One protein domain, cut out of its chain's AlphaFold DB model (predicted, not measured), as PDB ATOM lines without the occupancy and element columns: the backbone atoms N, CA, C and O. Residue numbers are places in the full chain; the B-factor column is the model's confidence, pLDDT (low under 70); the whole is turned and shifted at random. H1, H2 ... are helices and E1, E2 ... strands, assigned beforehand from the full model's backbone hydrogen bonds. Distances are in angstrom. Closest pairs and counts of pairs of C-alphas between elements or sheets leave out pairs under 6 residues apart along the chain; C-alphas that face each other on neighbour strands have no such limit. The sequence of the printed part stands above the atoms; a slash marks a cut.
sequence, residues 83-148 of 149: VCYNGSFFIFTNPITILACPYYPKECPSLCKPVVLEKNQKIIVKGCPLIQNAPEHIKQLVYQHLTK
ATOM      1  N   VAL A  83     367.508 353.469 415.140       82.69
ATOM      2  CA  VAL A  83     366.310 353.800 414.371       82.69
ATOM      3  C   VAL A  83     365.862 352.574 413.597       82.69
ATOM      4  O   VAL A  83     366.668 351.936 412.928       82.69
ATOM      5  N   CYS A  84     364.572 352.265 413.641       79.94
ATOM      6  CA  CYS A  84     363.990 351.287 412.734       79.94
ATOM      7  C   CYS A  84     363.167 351.954 411.651       79.94
ATOM      8  O   CYS A  84     362.314 352.795 411.952       79.94
ATOM      9  N   TYR A  85     363.315 351.490 410.418       76.62
ATOM     10  CA  TYR A  85     362.408 351.861 409.344       76.62
ATOM     11  C   TYR A  85     362.416 350.814 408.233       76.62
ATOM     12  O   TYR A  85     363.475 350.294 407.902       76.62
ATOM     13  N   ASN A  86     361.237 350.522 407.675       75.44
ATOM     14  CA  ASN A  86     361.038 349.654 406.509       75.44
ATOM     15  C   ASN A  86     361.903 348.376 406.494       75.44
ATOM     16  O   ASN A  86     362.697 348.160 405.588       75.44
ATOM     17  N   GLY A  87     361.828 347.561 407.549       76.38
ATOM     18  CA  GLY A  87     362.593 346.309 407.595       76.38
ATOM     19  C   GLY A  87     364.090 346.469 407.852       76.38
ATOM     20  O   GLY A  87     364.804 345.479 407.766       76.38
ATOM     21  N   SER A  88     364.567 347.660 408.228       82.94
ATOM     22  CA  SER A  88     365.976 347.923 408.547       82.94
ATOM     23  C   SER A  88     366.162 348.510 409.951       82.94
ATOM     24  O   SER A  88     365.409 349.389 410.381       82.94
ATOM     25  N   PHE A  89     367.190 348.037 410.657       85.06
ATOM     26  CA  PHE A  89     367.771 348.649 411.850       85.06
ATOM     27  C   PHE A  89     368.965 349.511 411.451       85.06
ATOM     28  O   PHE A  89     369.958 348.998 410.945       85.06
ATOM     29  N   PHE A  90     368.892 350.801 411.747       86.44
ATOM     30  CA  PHE A  90     369.986 351.754 411.629       86.44
ATOM     31  C   PHE A  90     370.521 352.046 413.025       86.44
ATOM     32  O   PHE A  90     369.885 352.749 413.811       86.44
ATOM     33  N   ILE A  91     371.689 351.504 413.348       87.81
ATOM     34  CA  ILE A  91     372.357 351.755 414.621       87.81
ATOM     35  C   ILE A  91     373.438 352.802 414.369       87.81
ATOM     36  O   ILE A  91     374.484 352.497 413.785       87.81
ATOM     37  N   PHE A  92     373.176 354.042 414.797       83.38
ATOM     38  CA  PHE A  92     374.063 355.192 414.595       83.38
ATOM     39  C   PHE A  92     375.285 355.092 415.520       83.38
ATOM     40  O   PHE A  92     375.376 355.732 416.567       83.38
ATOM     41  N   THR A  93     376.206 354.228 415.111       84.12
ATOM     42  CA  THR A  93     377.551 354.004 415.652       84.12
ATOM     43  C   THR A  93     378.586 354.499 414.641       84.12
ATOM     44  O   THR A  93     378.218 354.968 413.563       84.12
ATOM     45  N   ASN A  94     379.876 354.456 414.979       75.69
ATOM     46  CA  ASN A  94     380.949 354.780 414.039       75.69
ATOM     47  C   ASN A  94     381.824 353.535 413.785       75.69
ATOM     48  O   ASN A  94     382.582 353.162 414.684       75.69
ATOM     49  N   PRO A  95     381.747 352.888 412.604       79.44
ATOM     50  CA  PRO A  95     380.873 353.205 411.465       79.44
ATOM     51  C   PRO A  95     379.400 352.851 411.731       79.44
ATOM     52  O   PRO A  95     379.111 351.995 412.565       79.44
ATOM     53  N   ILE A  96     378.472 353.484 411.001       84.88
ATOM     54  CA  ILE A  96     377.041 353.154 411.097       84.88
ATOM     55  C   ILE A  96     376.818 351.689 410.726       84.88
ATOM     56  O   ILE A  96     377.386 351.184 409.758       84.88
ATOM     57  N   THR A  97     375.966 351.016 411.494       87.62
ATOM     58  CA  THR A  97     375.609 349.619 411.250       87.62
ATOM     59  C   THR A  97     374.162 349.536 410.785       87.62
ATOM     60  O   THR A  97     373.266 350.052 411.455       87.62
ATOM     61  N   ILE A  98     373.945 348.892 409.635       86.25
ATOM     62  CA  ILE A  98     372.618 348.620 409.076       86.25
ATOM     63  C   ILE A  98     372.392 347.112 409.078       86.25
ATOM     64  O   ILE A  98     373.197 346.367 408.523       86.25
ATOM     65  N   LEU A  99     371.305 346.671 409.707       84.44
ATOM     66  CA  LEU A  99     370.894 345.267 409.780       84.44
ATOM     67  C   LEU A  99     369.441 345.123 409.334       84.44
ATOM     68  O   LEU A  99     368.674 346.081 409.394       84.44
ATOM     69  N   ALA A 100     369.041 343.917 408.939       81.62
ATOM     70  CA  ALA A 100     367.628 343.623 408.740       81.62
ATOM     71  C   ALA A 100     366.876 343.720 410.081       81.62
ATOM     72  O   ALA A 100     367.379 343.327 411.131       81.62
ATOM     73  N   CYS A 101     365.660 344.250 410.058       78.75
ATOM     74  CA  CYS A 101     364.773 344.290 411.208       78.75
ATOM     75  C   CYS A 101     363.770 343.130 411.116       78.75
ATOM     76  O   CYS A 101     362.881 343.170 410.262       78.75
ATOM     77  N   PRO A 102     363.841 342.130 412.013       71.00
ATOM     78  CA  PRO A 102     362.952 340.970 411.979       71.00
ATOM     79  C   PRO A 102     361.514 341.301 412.414       71.00
ATOM     80  O   PRO A 102     360.636 340.448 412.329       71.00
ATOM     81  N   TYR A 103     361.256 342.524 412.891       68.44
ATOM     82  CA  TYR A 103     359.948 342.941 413.400       68.44
ATOM     83  C   TYR A 103     359.102 343.693 412.380       68.44
ATOM     84  O   TYR A 103     357.967 344.030 412.695       68.44
ATOM     85  N   TYR A 104     359.599 343.963 411.175       65.62
ATOM     86  CA  TYR A 104     358.782 344.584 410.133       65.62
ATOM     87  C   TYR A 104     357.680 343.625 409.641       65.62
ATOM     88  O   TYR A 104     357.951 342.435 409.481       65.62
ATOM     89  N   PRO A 105     356.438 344.098 409.396       57.62
ATOM     90  CA  PRO A 105     355.936 345.478 409.507       57.62
ATOM     91  C   PRO A 105     355.358 345.862 410.888       57.62
ATOM     92  O   PRO A 105     354.734 346.913 411.021       57.62
ATOM     93  N   LYS A 106     355.520 345.026 411.920       63.69
ATOM     94  CA  LYS A 106     355.021 345.274 413.288       63.69
ATOM     95  C   LYS A 106     355.790 346.414 413.984       63.69
ATOM     96  O   LYS A 106     356.768 346.947 413.464       63.69
ATOM     97  N   GLU A 107     355.332 346.807 415.179       64.62
ATOM     98  CA  GLU A 107     355.926 347.899 415.966       64.62
ATOM     99  C   GLU A 107     357.415 347.666 416.243       64.62
ATOM    100  O   GLU A 107     357.778 346.888 417.120       64.62
ATOM    101  N   CYS A 108     358.292 348.362 415.526       63.69
ATOM    102  CA  CYS A 108     359.715 348.294 415.820       63.69
ATOM    103  C   CYS A 108     360.074 349.175 417.029       63.69
ATOM    104  O   CYS A 108     359.562 350.299 417.115       63.69
ATOM    105  N   PRO A 109     360.974 348.729 417.928       63.94
ATOM    106  CA  PRO A 109     361.535 349.562 418.991       63.94
ATOM    107  C   PRO A 109     362.431 350.659 418.411       63.94
ATOM    108  O   PRO A 109     363.653 350.562 418.419       63.94
ATOM    109  N   SER A 110     361.817 351.714 417.891       68.12
ATOM    110  CA  SER A 110     362.517 352.914 417.457       68.12
ATOM    111  C   SER A 110     362.123 354.072 418.359       68.12
ATOM    112  O   SER A 110     360.935 354.345 418.538       68.12
ATOM    113  N   LEU A 111     363.112 354.772 418.912       63.59
ATOM    114  CA  LEU A 111     362.867 355.970 419.727       63.59
ATOM    115  C   LEU A 111     362.382 357.159 418.892       63.59
ATOM    116  O   LEU A 111     361.816 358.104 419.435       63.59
ATOM    117  N   CYS A 112     362.576 357.108 417.576       70.75
ATOM    118  CA  CYS A 112     362.024 358.065 416.632       70.75
ATOM    119  C   CYS A 112     361.357 357.329 415.463       70.75
ATOM    120  O   CYS A 112     361.829 356.280 415.028       70.75
ATOM    121  N   LYS A 113     360.271 357.874 414.918       72.38
ATOM    122  CA  LYS A 113     359.641 357.343 413.702       72.38
ATOM    123  C   LYS A 113     359.902 358.337 412.572       72.38
ATOM    124  O   LYS A 113     359.282 359.401 412.576       72.38
ATOM    125  N   PRO A 114     360.845 358.056 411.653       74.38
ATOM    126  CA  PRO A 114     361.069 358.952 410.535       74.38
ATOM    127  C   PRO A 114     359.848 358.947 409.613       74.38
ATOM    128  O   PRO A 114     359.320 357.895 409.264       74.38
ATOM    129  N   VAL A 115     359.410 360.139 409.224       73.31
ATOM    130  CA  VAL A 115     358.400 360.347 408.188       73.31
ATOM    131  C   VAL A 115     359.140 360.705 406.913       73.31
ATOM    132  O   VAL A 115     359.800 361.745 406.858       73.31
ATOM    133  N   VAL A 116     359.049 359.828 405.918       74.88
ATOM    134  CA  VAL A 116     359.672 360.012 404.608       74.88
ATOM    135  C   VAL A 116     358.630 360.608 403.670       74.88
ATOM    136  O   VAL A 116     357.568 360.028 403.460       74.88
ATOM    137  N   LEU A 117     358.920 361.793 403.144       74.19
ATOM    138  CA  LEU A 117     358.094 362.485 402.160       74.19
ATOM    139  C   LEU A 117     358.913 362.691 400.897       74.19
ATOM    140  O   LEU A 117     360.088 363.041 400.974       74.19
ATOM    141  N   GLU A 118     358.277 362.559 399.745       71.19
ATOM    142  CA  GLU A 118     358.861 362.994 398.486       71.19
ATOM    143  C   GLU A 118     358.237 364.333 398.085       71.19
ATOM    144  O   GLU A 118     357.016 364.469 398.001       71.19
ATOM    145  N   LYS A 119     359.069 365.358 397.881       73.12
ATOM    146  CA  LYS A 119     358.627 366.659 397.368       73.12
ATOM    147  C   LYS A 119     359.609 367.133 396.311       73.12
ATOM    148  O   LYS A 119     360.791 367.282 396.602       73.12
ATOM    149  N   ASN A 120     359.119 367.407 395.103       75.81
ATOM    150  CA  ASN A 120     359.935 367.868 393.974       75.81
ATOM    151  C   ASN A 120     361.164 366.962 393.727       75.81
ATOM    152  O   ASN A 120     362.281 367.467 393.640       75.81
ATOM    153  N   GLN A 121     360.965 365.634 393.696       70.25
ATOM    154  CA  GLN A 121     362.026 364.621 393.526       70.25
ATOM    155  C   GLN A 121     363.114 364.635 394.621       70.25
ATOM    156  O   GLN A 121     364.190 364.061 394.457       70.25
ATOM    157  N   LYS A 122     362.858 365.295 395.759       69.44
ATOM    158  CA  LYS A 122     363.733 365.282 396.935       69.44
ATOM    159  C   LYS A 122     363.066 364.540 398.081       69.44
ATOM    160  O   LYS A 122     361.920 364.817 398.441       69.44
ATOM    161  N   ILE A 123     363.831 363.634 398.681       70.94
ATOM    162  CA  ILE A 123     363.439 362.889 399.875       70.94
ATOM    163  C   ILE A 123     363.621 363.800 401.086       70.94
ATOM    164  O   ILE A 123     364.711 364.307 401.350       70.94
ATOM    165  N   ILE A 124     362.542 364.008 401.830       70.25
ATOM    166  CA  ILE A 124     362.518 364.787 403.061       70.25
ATOM    167  C   ILE A 124     362.221 363.824 404.205       70.25
ATOM    168  O   ILE A 124     361.133 363.256 404.272       70.25
ATOM    169  N   VAL A 125     363.165 363.687 405.136       71.06
ATOM    170  CA  VAL A 125     362.968 362.904 406.362       71.06
ATOM    171  C   VAL A 125     362.682 363.837 407.539       71.06
ATOM    172  O   VAL A 125     363.501 364.680 407.910       71.06
ATOM    173  N   LYS A 126     361.497 363.696 408.139       72.44
ATOM    174  CA  LYS A 126     361.055 364.447 409.327       72.44
ATOM    175  C   LYS A 126     360.878 363.526 410.533       72.44
ATOM    176  O   LYS A 126     360.800 362.314 410.389       72.44
ATOM    177  N   GLY A 127     360.793 364.104 411.733       70.69
ATOM    178  CA  GLY A 127     360.366 363.382 412.939       70.69
ATOM    179  C   GLY A 127     361.433 362.517 413.622       70.69
ATOM    180  O   GLY A 127     361.119 361.838 414.596       70.69
ATOM    181  N   CYS A 128     362.691 362.555 413.167       79.56
ATOM    182  CA  CYS A 128     363.796 361.887 413.852       79.56
ATOM    183  C   CYS A 128     365.029 362.796 414.008       79.56
ATOM    184  O   CYS A 128     365.800 362.938 413.053       79.56
ATOM    185  N   PRO A 129     365.267 363.360 415.210       81.31
ATOM    186  CA  PRO A 129     366.436 364.197 415.482       81.31
ATOM    187  C   PRO A 129     367.774 363.493 415.227       81.31
ATOM    188  O   PRO A 129     368.719 364.136 414.783       81.31
ATOM    189  N   LEU A 130     367.854 362.171 415.444       82.81
ATOM    190  CA  LEU A 130     369.073 361.392 415.184       82.81
ATOM    191  C   LEU A 130     369.490 361.458 413.711       82.81
ATOM    192  O   LEU A 130     370.653 361.702 413.419       82.81
ATOM    193  N   ILE A 131     368.536 361.305 412.787       82.12
ATOM    194  CA  ILE A 131     368.803 361.410 411.347       82.12
ATOM    195  C   ILE A 131     369.087 362.866 410.967       82.12
ATOM    196  O   ILE A 131     370.024 363.141 410.225       82.12
ATOM    197  N   GLN A 132     368.308 363.816 411.493       81.00
ATOM    198  CA  GLN A 132     368.449 365.239 411.161       81.00
ATOM    199  C   GLN A 132     369.799 365.825 411.590       81.00
ATOM    200  O   GLN A 132     370.364 366.642 410.862       81.00
ATOM    201  N   ASN A 133     370.333 365.372 412.722       83.00
ATOM    202  CA  ASN A 133     371.608 365.835 413.263       83.00
ATOM    203  C   ASN A 133     372.800 364.970 412.821       83.00
ATOM    204  O   ASN A 133     373.938 365.296 413.150       83.00
ATOM    205  N   ALA A 134     372.570 363.880 412.078       82.44
ATOM    206  CA  ALA A 134     373.649 363.035 411.583       82.44
ATOM    207  C   ALA A 134     374.514 363.764 410.528       82.44
ATOM    208  O   ALA A 134     374.013 364.642 409.810       82.44
ATOM    209  N   PRO A 135     375.799 363.382 410.383       83.69
ATOM    210  CA  PRO A 135     376.647 363.849 409.289       83.69
ATOM    211  C   PRO A 135     376.033 363.568 407.911       83.69
ATOM    212  O   PRO A 135     375.340 362.567 407.725       83.69
ATOM    213  N   GLU A 136     376.334 364.412 406.921       82.50
ATOM    214  CA  GLU A 136     375.685 364.351 405.602       82.50
ATOM    215  C   GLU A 136     375.877 363.004 404.887       82.50
ATOM    216  O   GLU A 136     374.931 362.451 404.335       82.50
ATOM    217  N   HIS A 137     377.069 362.409 404.984       80.69
ATOM    218  CA  HIS A 137     377.341 361.086 404.409       80.69
ATOM    219  C   HIS A 137     376.487 359.971 405.046       80.69
ATOM    220  O   HIS A 137     376.061 359.047 404.357       80.69
ATOM    221  N   ILE A 138     376.183 360.070 406.347       81.31
ATOM    222  CA  ILE A 138     375.299 359.126 407.045       81.31
ATOM    223  C   ILE A 138     373.853 359.329 406.599       81.31
ATOM    224  O   ILE A 138     373.159 358.353 406.324       81.31
ATOM    225  N   LYS A 139     373.402 360.585 406.482       80.44
ATOM    226  CA  LYS A 139     372.059 360.906 405.973       80.44
ATOM    227  C   LYS A 139     371.838 360.320 404.588       80.44
ATOM    228  O   LYS A 139     370.841 359.640 404.384       80.44
ATOM    229  N   GLN A 140     372.781 360.525 403.670       80.25
ATOM    230  CA  GLN A 140     372.705 359.985 402.311       80.25
ATOM    231  C   GLN A 140     372.608 358.456 402.309       80.25
ATOM    232  O   GLN A 140     371.747 357.899 401.632       80.25
ATOM    233  N   LEU A 141     373.440 357.780 403.108       80.50
ATOM    234  CA  LEU A 141     373.442 356.321 403.211       80.50
ATOM    235  C   LEU A 141     372.136 355.775 403.812       80.50
ATOM    236  O   LEU A 141     371.598 354.783 403.315       80.50
ATOM    237  N   VAL A 142     371.588 356.446 404.829       79.00
ATOM    238  CA  VAL A 142     370.264 356.133 405.381       79.00
ATOM    239  C   VAL A 142     369.199 356.348 404.307       79.00
ATOM    240  O   VAL A 142     368.452 355.424 404.016       79.00
ATOM    241  N   TYR A 143     369.162 357.510 403.648       79.00
ATOM    242  CA  TYR A 143     368.158 357.833 402.627       79.00
ATOM    243  C   TYR A 143     368.143 356.827 401.476       79.00
ATOM    244  O   TYR A 143     367.062 356.418 401.068       79.00
ATOM    245  N   GLN A 144     369.309 356.359 401.020       76.56
ATOM    246  CA  GLN A 144     369.409 355.299 400.010       76.56
ATOM    247  C   GLN A 144     368.747 353.981 400.438       76.56
ATOM    248  O   GLN A 144     368.220 353.267 399.589       76.56
ATOM    249  N   HIS A 145     368.780 353.647 401.730       75.50
ATOM    250  CA  HIS A 145     368.110 352.459 402.267       75.50
ATOM    251  C   HIS A 145     366.624 352.702 402.557       75.50
ATOM    252  O   HIS A 145     365.847 351.758 402.548       75.50
ATOM    253  N   LEU A 146     366.210 353.951 402.804       69.25
ATOM    254  CA  LEU A 146     364.800 354.294 403.030       69.25
ATOM    255  C   LEU A 146     363.979 354.344 401.730       69.25
ATOM    256  O   LEU A 146     362.755 354.255 401.808       69.25
ATOM    257  N   THR A 147     364.613 354.525 400.565       64.12
ATOM    258  CA  THR A 147     363.923 354.676 399.268       64.12
ATOM    259  C   THR A 147     364.066 353.517 398.303       64.12
ATOM    260  O   THR A 147     363.415 353.524 397.259       64.12
ATOM    261  N   LYS A 148     364.881 352.514 398.632       54.56
ATOM    262  CA  LYS A 148     364.853 351.246 397.905       54.56
ATOM    263  C   LYS A 148     363.681 350.406 398.438       54.56
ATOM    264  O   LYS A 148     363.635 350.199 399.652       54.56
TER     265      LYS A 148
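AT A GLANCE: This is residues 83 to 148 of the 149 residues of an uncharacterized protein of Candidatus Bathyarchaeota archaeon (UniProt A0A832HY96). What does the model look like? Two small antiparallel sheets, the meander E1-E2-E3, each strand the antiparallel neighbour of the one before, and the hairpin E4-E5, lie at opposite ends, with helix H2 between them and grazing the first; short H1 follows E5. What are its make-up and size? The printed part has 66 residues, with five named strands and then two named helices, a mixed class. It is compact, with a radius of gyration of the C-alphas of 11.4 A and spans of 32 by 26 by 20 A.

IN THESE COORDINATES: Where are the strands? E1 is residues 83 to 85, from C-alpha 83 at (366.310, 353.800, 414.371), E2 88 to 91 and E3 97 to 100. E4 is residues 115 to 119, 12.5 A long, and E5 122 to 126, 12.7 A. Where are the helices? H1 is residues 129 to 132, and H2 is residues 136 to 147, 16.5 A long, ending at C-alpha 147 (363.923, 354.676, 399.268).

HOW THE PARTS SIT: What joins the strands? N 83 and O 90 of E1 and E2 are 2.8 A apart, N 89 and O 99 of E2 and E3 2.8 A, and N 117 and O 124 of E4 and E5 2.9 A, within hydrogen-bond range. Where is H2? It only grazes the sheet E1-E2-E3, with residues 141 to 146; its closest C-alphas to E5 are those of Tyr 143 and Ile 123, 7.4 A apart. H1 and H2 are close but not clearly touching, with C-alphas 131 and 139 6.3 A apart. How are the helix backbones? In H2 every O i to N i+4 pair is within hydrogen-bond range; H1 is too short for such a pair.

THE WHOLE: How far does it reach? The two C-alphas farthest apart, those of Pro 102 and Asn 120, are 32.5 A apart. Which link is long? E3 to E4 is a long link of 14 residues, and the printed part has no cut. Where is confidence low? Residues 103 to 111, 122 and 146 to 148 have pLDDT under 70.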